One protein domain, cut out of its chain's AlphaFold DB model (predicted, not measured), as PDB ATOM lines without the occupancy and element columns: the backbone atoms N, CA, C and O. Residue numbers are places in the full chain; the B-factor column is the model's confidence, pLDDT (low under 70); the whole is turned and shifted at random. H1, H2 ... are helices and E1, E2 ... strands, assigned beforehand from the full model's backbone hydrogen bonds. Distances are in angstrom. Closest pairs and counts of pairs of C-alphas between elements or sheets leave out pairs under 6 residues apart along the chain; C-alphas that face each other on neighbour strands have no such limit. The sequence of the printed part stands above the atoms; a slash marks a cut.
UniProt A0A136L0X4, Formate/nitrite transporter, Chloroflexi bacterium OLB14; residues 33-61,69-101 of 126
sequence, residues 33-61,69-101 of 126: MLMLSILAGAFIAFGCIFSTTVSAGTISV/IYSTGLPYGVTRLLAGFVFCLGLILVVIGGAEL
ATOM      1  N   MET A  33      28.495  38.270 -43.994       73.88
ATOM      2  CA  MET A  33      27.436  38.933 -43.219       73.88
ATOM      3  C   MET A  33      26.033  38.474 -43.630       73.88
ATOM      4  O   MET A  33      25.186  38.244 -42.767       73.88
ATOM      5  N   LEU A  34      25.800  38.266 -44.928       77.31
ATOM      6  CA  LEU A  34      24.523  37.778 -45.446       77.31
ATOM      7  C   LEU A  34      24.233  36.342 -44.983       77.31
ATOM      8  O   LEU A  34      23.128  36.059 -44.523       77.31
ATOM      9  N   MET A  35      25.224  35.446 -45.023       82.38
ATOM     10  CA  MET A  35      25.072  34.078 -44.507       82.38
ATOM     11  C   MET A  35      24.822  34.050 -42.994       82.38
ATOM     12  O   MET A  35      23.939  33.324 -42.533       82.38
ATOM     13  N   LEU A  36      25.540  34.871 -42.218       81.12
ATOM     14  CA  LEU A  36      25.316  34.989 -40.774       81.12
ATOM     15  C   LEU A  36      23.931  35.582 -40.452       81.12
ATOM     16  O   LEU A  36      23.289  35.131 -39.505       81.12
ATOM     17  N   SER A  37      23.433  36.520 -41.266       81.19
ATOM     18  CA  SER A  37      22.087  37.097 -41.119       81.19
ATOM     19  C   SER A  37      20.980  36.075 -41.390       81.19
ATOM     20  O   SER A  37      19.996  36.018 -40.654       81.19
ATOM     21  N   ILE A  38      21.141  35.231 -42.417       85.31
ATOM     22  CA  ILE A  38      20.202  34.133 -42.701       85.31
ATOM     23  C   ILE A  38      20.184  33.136 -41.538       85.31
ATOM     24  O   ILE A  38      19.112  32.711 -41.104       85.31
ATOM     25  N   LEU A  39      21.358  32.802 -40.990       84.75
ATOM     26  CA  LEU A  39      21.471  31.915 -39.833       84.75
ATOM     27  C   LEU A  39      20.793  32.512 -38.587       84.75
ATOM     28  O   LEU A  39      20.073  31.801 -37.886       84.75
ATOM     29  N   ALA A  40      20.937  33.824 -38.357       84.81
ATOM     30  CA  ALA A  40      20.214  34.532 -37.300       84.81
ATOM     31  C   ALA A  40      18.693  34.412 -37.492       84.81
ATOM     32  O   ALA A  40      17.973  34.061 -36.557       84.81
ATOM     33  N   GLY A  41      18.204  34.639 -38.716       85.88
ATOM     34  CA  GLY A  41      16.789  34.495 -39.066       85.88
ATOM     35  C   GLY A  41      16.246  33.089 -38.799       85.88
ATOM     36  O   GLY A  41      15.153  32.952 -38.250       85.88
ATOM     37  N   ALA A  42      17.024  32.046 -39.103       88.88
ATOM     38  CA  ALA A  42      16.646  30.662 -38.823       88.88
ATOM     39  C   ALA A  42      16.470  30.399 -37.316       88.88
ATOM     40  O   ALA A  42      15.483  29.784 -36.911       88.88
ATOM     41  N   PHE A  43      17.368  30.905 -36.465       87.50
ATOM     42  CA  PHE A  43      17.260  30.741 -35.008       87.50
ATOM     43  C   PHE A  43      16.070  31.497 -34.405       87.50
ATOM     44  O   PHE A  43      15.384  30.964 -33.528       87.50
ATOM     45  N   ILE A  44      15.757  32.691 -34.918       90.12
ATOM     46  CA  ILE A  44      14.538  33.412 -34.528       90.12
ATOM     47  C   ILE A  44      13.289  32.652 -34.979       90.12
ATOM     48  O   ILE A  44      12.347  32.515 -34.199       90.12
ATOM     49  N   ALA A  45      13.281  32.108 -36.201       89.31
ATOM     50  CA  ALA A  45      12.169  31.305 -36.702       89.31
ATOM     51  C   ALA A  45      11.918  30.074 -35.818       89.31
ATOM     52  O   ALA A  45      10.769  29.802 -35.474       89.31
ATOM     53  N   PHE A  46      12.973  29.389 -35.362       87.06
ATOM     54  CA  PHE A  46      12.843  28.319 -34.370       87.06
ATOM     55  C   PHE A  46      12.193  28.811 -33.068       87.06
ATOM     56  O   PHE A  46      11.241  28.187 -32.599       87.06
ATOM     57  N   GLY A  47      12.629  29.951 -32.519       87.50
ATOM     58  CA  GLY A  47      12.005  30.560 -31.335       87.50
ATOM     59  C   GLY A  47      10.518  30.887 -31.532       87.50
ATOM     60  O   GLY A  47       9.700  30.615 -30.651       87.50
ATOM     61  N   CYS A  48      10.145  31.408 -32.705       88.25
ATOM     62  CA  CYS A  48       8.754  31.673 -33.080       88.25
ATOM     63  C   CYS A  48       7.917  30.393 -33.173       88.25
ATOM     64  O   CYS A  48       6.795  30.368 -32.668       88.25
ATOM     65  N   ILE A  49       8.449  29.334 -33.795       87.88
ATOM     66  CA  ILE A  49       7.761  28.041 -33.911       87.88
ATOM     67  C   ILE A  49       7.483  27.487 -32.514       87.88
ATOM     68  O   ILE A  49       6.334  27.193 -32.205       87.88
ATOM     69  N   PHE A  50       8.487  27.444 -31.636       83.50
ATOM     70  CA  PHE A  50       8.305  26.958 -30.266       83.50
ATOM     71  C   PHE A  50       7.318  27.810 -29.452       83.50
ATOM     72  O   PHE A  50       6.438  27.263 -28.788       83.50
ATOM     73  N   SER A  51       7.416  29.140 -29.528       84.94
ATOM     74  CA  SER A  51       6.478  30.063 -28.872       84.94
ATOM     75  C   SER A  51       5.036  29.859 -29.364       84.94
ATOM     76  O   SER A  51       4.087  29.843 -28.571       84.94
ATOM     77  N   THR A  52       4.874  29.604 -30.666       82.62
ATOM     78  CA  THR A  52       3.582  29.294 -31.290       82.62
ATOM     79  C   THR A  52       3.062  27.932 -30.846       82.62
ATOM     80  O   THR A  52       1.893  27.837 -30.497       82.62
ATOM     81  N   THR A  53       3.898  26.892 -30.770       82.56
ATOM     82  CA  THR A  53       3.497  25.558 -30.292       82.56
ATOM     83  C   THR A  53       3.034  25.586 -28.834       82.56
ATOM     84  O   THR A  53       1.993  25.017 -28.511       82.56
ATOM     85  N   VAL A  54       3.757  26.295 -27.961       80.44
ATOM     86  CA  VAL A  54       3.382  26.465 -26.546       80.44
ATOM     87  C   VAL A  54       2.060  27.225 -26.414       80.44
ATOM     88  O   VAL A  54       1.226  26.880 -25.578       80.44
ATOM     89  N   SER A  55       1.833  28.221 -27.274       76.88
ATOM     90  CA  SER A  55       0.583  28.985 -27.291       76.88
ATOM     91  C   SER A  55      -0.588  28.195 -27.892       76.88
ATOM     92  O   SER A  55      -1.702  28.277 -27.386       76.88
ATOM     93  N   ALA A  56      -0.342  27.394 -28.932       70.44
ATOM     94  CA  ALA A  56      -1.350  26.616 -29.654       70.44
ATOM     95  C   ALA A  56      -1.915  25.444 -28.838       70.44
ATOM     96  O   ALA A  56      -3.054  25.043 -29.057       70.44
ATOM     97  N   GLY A  57      -1.156  24.924 -27.866       63.56
ATOM     98  CA  GLY A  57      -1.652  23.925 -26.912       63.56
ATOM     99  C   GLY A  57      -2.755  24.445 -25.976       63.56
ATOM    100  O   GLY A  57      -3.403  23.650 -25.301       63.56
ATOM    101  N   THR A  58      -2.993  25.761 -25.936       61.12
ATOM    102  CA  THR A  58      -4.095  26.378 -25.185       61.12
ATOM    103  C   THR A  58      -5.272  26.626 -26.133       61.12
ATOM    104  O   THR A  58      -5.308  27.630 -26.840       61.12
ATOM    105  N   ILE A  59      -6.256  25.721 -26.164       55.62
ATOM    106  CA  ILE A  59      -7.524  25.960 -26.872       55.62
ATOM    107  C   ILE A  59      -8.402  26.840 -25.975       55.62
ATOM    108  O   ILE A  59      -9.003  26.366 -25.011       55.62
ATOM    109  N   SER A  60      -8.457  28.136 -26.286       54.56
ATOM    110  CA  SER A  60      -9.419  29.082 -25.714       54.56
ATOM    111  C   SER A  60     -10.485  29.400 -26.758       54.56
ATOM    112  O   SER A  60     -10.201  30.075 -27.750       54.56
ATOM    113  N   VAL A  61     -11.709  28.910 -26.553       50.69
ATOM    114  CA  VAL A  61     -12.854  29.267 -27.401       50.69
ATOM    115  C   VAL A  61     -13.488  30.531 -26.827       50.69
ATOM    116  O   VAL A  61     -14.109  30.488 -25.764       50.69
ATOM    117  N   ILE A  69     -15.584  31.039 -23.346       51.72
ATOM    118  CA  ILE A  69     -16.656  30.058 -23.118       51.72
ATOM    119  C   ILE A  69     -16.085  28.757 -22.531       51.72
ATOM    120  O   ILE A  69     -16.663  28.219 -21.594       51.72
ATOM    121  N   TYR A  70     -14.922  28.293 -23.009       47.91
ATOM    122  CA  TYR A  70     -14.164  27.182 -22.413       47.91
ATOM    123  C   TYR A  70     -12.656  27.354 -22.671       47.91
ATOM    124  O   TYR A  70     -12.246  27.670 -23.790       47.91
ATOM    125  N   SER A  71     -11.834  27.120 -21.643       54.34
ATOM    126  CA  SER A  71     -10.373  26.990 -21.759       54.34
ATOM    127  C   SER A  71      -9.976  25.601 -21.280       54.34
ATOM    128  O   SER A  71      -9.994  25.331 -20.081       54.34
ATOM    129  N   THR A  72      -9.608  24.709 -22.196       53.94
ATOM    130  CA  THR A  72      -8.990  23.415 -21.854       53.94
ATOM    131  C   THR A  72      -7.467  23.548 -21.732       53.94
ATOM    132  O   THR A  72      -6.718  22.641 -22.083       53.94
ATOM    133  N   GLY A  73      -6.999  24.695 -21.233       60.50
ATOM    134  CA  GLY A  73      -5.586  25.029 -21.094       60.50
ATOM    135  C   GLY A  73      -5.316  26.064 -19.999       60.50
ATOM    136  O   GLY A  73      -6.242  26.637 -19.416       60.50
ATOM    137  N   LEU A  74      -4.026  26.261 -19.710       60.56
ATOM    138  CA  LEU A  74      -3.492  27.164 -18.683       60.56
ATOM    139  C   LEU A  74      -4.056  28.599 -18.803       60.56
ATOM    140  O   LEU A  74      -4.420  29.028 -19.899       60.56
ATOM    141  N   PRO A  75      -4.104  29.378 -17.701       71.19
ATOM    142  CA  PRO A  75      -4.551  30.770 -17.737       71.19
ATOM    143  C   PRO A  75      -3.789  31.594 -18.783       71.19
ATOM    144  O   PRO A  75      -2.568  31.477 -18.887       71.19
ATOM    145  N   TYR A  76      -4.482  32.490 -19.497       70.25
ATOM    146  CA  TYR A  76      -3.916  33.287 -20.601       70.25
ATOM    147  C   TYR A  76      -2.574  33.962 -20.263       70.25
ATOM    148  O   TYR A  76      -1.635  33.937 -21.061       70.25
ATOM    149  N   GLY A  77      -2.463  34.531 -19.056       70.88
ATOM    150  CA  GLY A  77      -1.228  35.167 -18.588       70.88
ATOM    151  C   GLY A  77      -0.053  34.191 -18.460       70.88
ATOM    152  O   GLY A  77       1.073  34.538 -18.810       70.88
ATOM    153  N   VAL A  78      -0.314  32.953 -18.036       74.81
ATOM    154  CA  VAL A  78       0.703  31.898 -17.910       74.81
ATOM    155  C   VAL A  78       1.167  31.442 -19.292       74.81
ATOM    156  O   VAL A  78       2.369  31.351 -19.528       74.81
ATOM    157  N   THR A  79       0.243  31.244 -20.236       77.12
ATOM    158  CA  THR A  79       0.585  30.883 -21.620       77.12
ATOM    159  C   THR A  79       1.437  31.965 -22.286       77.12
ATOM    160  O   THR A  79       2.432  31.646 -22.930       77.12
ATOM    161  N   ARG A  80       1.118  33.252 -22.087       79.38
ATOM    162  CA  ARG A  80       1.921  34.366 -22.622       79.38
ATOM    163  C   ARG A  80       3.310  34.461 -21.995       79.38
ATOM    164  O   ARG A  80       4.272  34.702 -22.723       79.38
ATOM    165  N   LEU A  81       3.426  34.238 -20.686       79.38
ATOM    166  CA  LEU A  81       4.718  34.207 -20.000       79.38
ATOM    167  C   LEU A  81       5.592  33.067 -20.532       79.38
ATOM    168  O   LEU A  81       6.749  33.295 -20.872       79.38
ATOM    169  N   LEU A  82       5.031  31.863 -20.669       81.94
ATOM    170  CA  LEU A  82       5.745  30.701 -21.205       81.94
ATOM    171  C   LEU A  82       6.129  30.895 -22.677       81.94
ATOM    172  O   LEU A  82       7.261  30.605 -23.056       81.94
ATOM    173  N   ALA A  83       5.232  31.444 -23.495       82.50
ATOM    174  CA  ALA A  83       5.511  31.762 -24.893       82.50
ATOM    175  C   ALA A  83       6.664  32.768 -25.042       82.50
ATOM    176  O   ALA A  83       7.510  32.603 -25.922       82.50
ATOM    177  N   GLY A  84       6.719  33.787 -24.176       83.50
ATOM    178  CA  GLY A  84       7.824  34.745 -24.118       83.50
ATOM    179  C   GLY A  84       9.127  34.107 -23.634       83.50
ATOM    180  O   GLY A  84      10.169  34.292 -24.255       83.50
ATOM    181  N   PHE A  85       9.068  33.293 -22.579       86.19
ATOM    182  CA  PHE A  85      10.234  32.596 -22.030       86.19
ATOM    183  C   PHE A  85      10.893  31.672 -23.059       86.19
ATOM    184  O   PHE A  85      12.110  31.671 -23.227       86.19
ATOM    185  N   VAL A  86      10.080  30.925 -23.802       85.31
ATOM    186  CA  VAL A  86      10.568  30.019 -24.842       85.31
ATOM    187  C   VAL A  86      11.057  30.788 -26.074       85.31
ATOM    188  O   VAL A  86      12.036  30.383 -26.694       85.31
ATOM    189  N   PHE A  87      10.468  31.944 -26.395       87.75
ATOM    190  CA  PHE A  87      11.005  32.828 -27.433       87.75
ATOM    191  C   PHE A  87      12.396  33.380 -27.072       87.75
ATOM    192  O   PHE A  87      13.271  33.446 -27.938       87.75
ATOM    193  N   CYS A  88      12.652  33.699 -25.796       89.31
ATOM    194  CA  CYS A  88      13.979  34.118 -25.329       89.31
ATOM    195  C   CYS A  88      15.062  33.059 -25.590       89.31
ATOM    196  O   CYS A  88      16.208  33.424 -25.848       89.31
ATOM    197  N   LEU A  89      14.720  31.765 -25.599       86.56
ATOM    198  CA  LEU A  89      15.660  30.709 -26.002       86.56
ATOM    199  C   LEU A  89      16.106  30.876 -27.462       86.56
ATOM    200  O   LEU A  89      17.282  30.687 -27.760       86.56
ATOM    201  N   GLY A  90      15.208  31.312 -28.353       85.81
ATOM    202  CA  GLY A  90      15.551  31.666 -29.734       85.81
ATOM    203  C   GLY A  90      16.579  32.798 -29.818       85.81
ATOM    204  O   GLY A  90      17.525  32.717 -30.597       85.81
ATOM    205  N   LEU A  91      16.456  33.819 -28.963       86.69
ATOM    206  CA  LEU A  91      17.433  34.916 -28.877       86.69
ATOM    207  C   LEU A  91      18.789  34.449 -28.325       86.69
ATOM    208  O   LEU A  91      19.833  34.867 -28.818       86.69
ATOM    209  N   ILE A  92      18.793  33.546 -27.343       88.56
ATOM    210  CA  ILE A  92      20.027  32.971 -26.785       88.56
ATOM    211  C   ILE A  92      20.785  32.161 -27.845       88.56
ATOM    212  O   ILE A  92      22.006  32.271 -27.937       88.56
ATOM    213  N   LEU A  93      20.075  31.405 -28.692       84.25
ATOM    214  CA  LEU A  93      20.679  30.674 -29.811       84.25
ATOM    215  C   LEU A  93      21.377  31.610 -30.809       84.25
ATOM    216  O   LEU A  93      22.462  31.286 -31.284       84.25
ATOM    217  N   VAL A  94      20.811  32.792 -31.075       86.62
ATOM    218  CA  VAL A  94      21.443  33.828 -31.916       86.62
ATOM    219  C   VAL A  94      22.736  34.345 -31.288       86.62
ATOM    220  O   VAL A  94      23.750  34.447 -31.979       86.62
ATOM    221  N   VAL A  95      22.717  34.634 -29.982       84.06
ATOM    222  CA  VAL A  95      23.886  35.153 -29.255       84.06
ATOM    223  C   VAL A  95      25.017  34.125 -29.217       84.06
ATOM    224  O   VAL A  95      26.158  34.464 -29.519       84.06
ATOM    225  N   ILE A  96      24.711  32.864 -28.894       83.56
ATOM    226  CA  ILE A  96      25.712  31.786 -28.836       83.56
ATOM    227  C   ILE A  96      26.218  31.435 -30.238       83.56
ATOM    228  O   ILE A  96      27.411  31.209 -30.422       83.56
ATOM    229  N   GLY A  97      25.329  31.420 -31.233       76.50
ATOM    230  CA  GLY A  97      25.681  31.177 -32.629       76.50
ATOM    231  C   GLY A  97      26.511  32.294 -33.264       76.50
ATOM    232  O   GLY A  97      26.953  32.132 -34.399       76.50
ATOM    233  N   GLY A  98      26.714  33.420 -32.566       72.00
ATOM    234  CA  GLY A  98      27.444  34.575 -33.085       72.00
ATOM    235  C   GLY A  98      26.805  35.151 -34.347       72.00
ATOM    236  O   GLY A  98      27.501  35.713 -35.191       72.00
ATOM    237  N   ALA A  99      25.497  34.949 -34.518       71.06
ATOM    238  CA  ALA A  99      24.826  35.297 -35.751       71.06
ATOM    239  C   ALA A  99      24.634  36.820 -35.810       71.06
ATOM    240  O   ALA A  99      24.024  37.441 -34.938       71.06
ATOM    241  N   GLU A 100      25.210  37.425 -36.841       69.31
ATOM    242  CA  GLU A 100      25.154  38.857 -37.100       69.31
ATOM    243  C   GLU A 100      23.748  39.214 -37.597       69.31
ATOM    244  O   GLU A 100      23.405  38.987 -38.753       69.31
ATOM    245  N   LEU A 101      22.900  39.728 -36.702       63.53
ATOM    246  CA  LEU A 101      21.576  40.227 -37.066       63.53
ATOM    247  C   LEU A 101      21.722  41.539 -37.850       63.53
ATOM    248  O   LEU A 101      22.612  42.337 -37.564       63.53
TER     249      LEU A 101
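Overview. This is residues 33 to 61 and 69 to 101 of the 126 residues of the protein "Formate/nitrite transporter" of Chloroflexi bacterium OLB14 (UniProt A0A136L0X4). Two long helices, H1 and H2, lie side by side and run opposite ways, making a narrow rod. Beyond the end of H1 and the beginning of H2, the short strand E1 pairs with residues 60 to 61 at one tip. The 62 printed residues hold H1, E1 and H2 in that order, mostly helix. The whole is loose, with a radius of gyration of the C-alphas of 14.5 A, and spans 49 by 15 by 11 A.

Arrangement. H1, residues 33 to 56, and H2, residues 76 to 96, touch at a shallow tilt of 21 degrees, opposite ways; their closest C-alphas, of Gly 47 and Gly 90, are 4.0 A apart. E1, residues 69 to 71, is apart from both helices and pairs with no named strand; its residues 70 to 71 pair antiparallel with residues 60 to 61. Every O i to N i+4 pair is within hydrogen-bond range in H1, and 15 of 17 in H2.

Along the chain. H1 is 34.1 A long from C-alpha 33 at (27.436, 38.933, -43.219). H2 is 30.8 A long, ending at C-alpha 96 at (25.712, 31.786, -28.836).

Size, cuts and confidence. Residues 62 to 68 are not printed; C-alphas 61 and 69 are 5.8 A apart across the cut. The link E1 to H2 is tight. Confidence is under 70 at residues 57 to 61, 69 to 74 and 100 to 101.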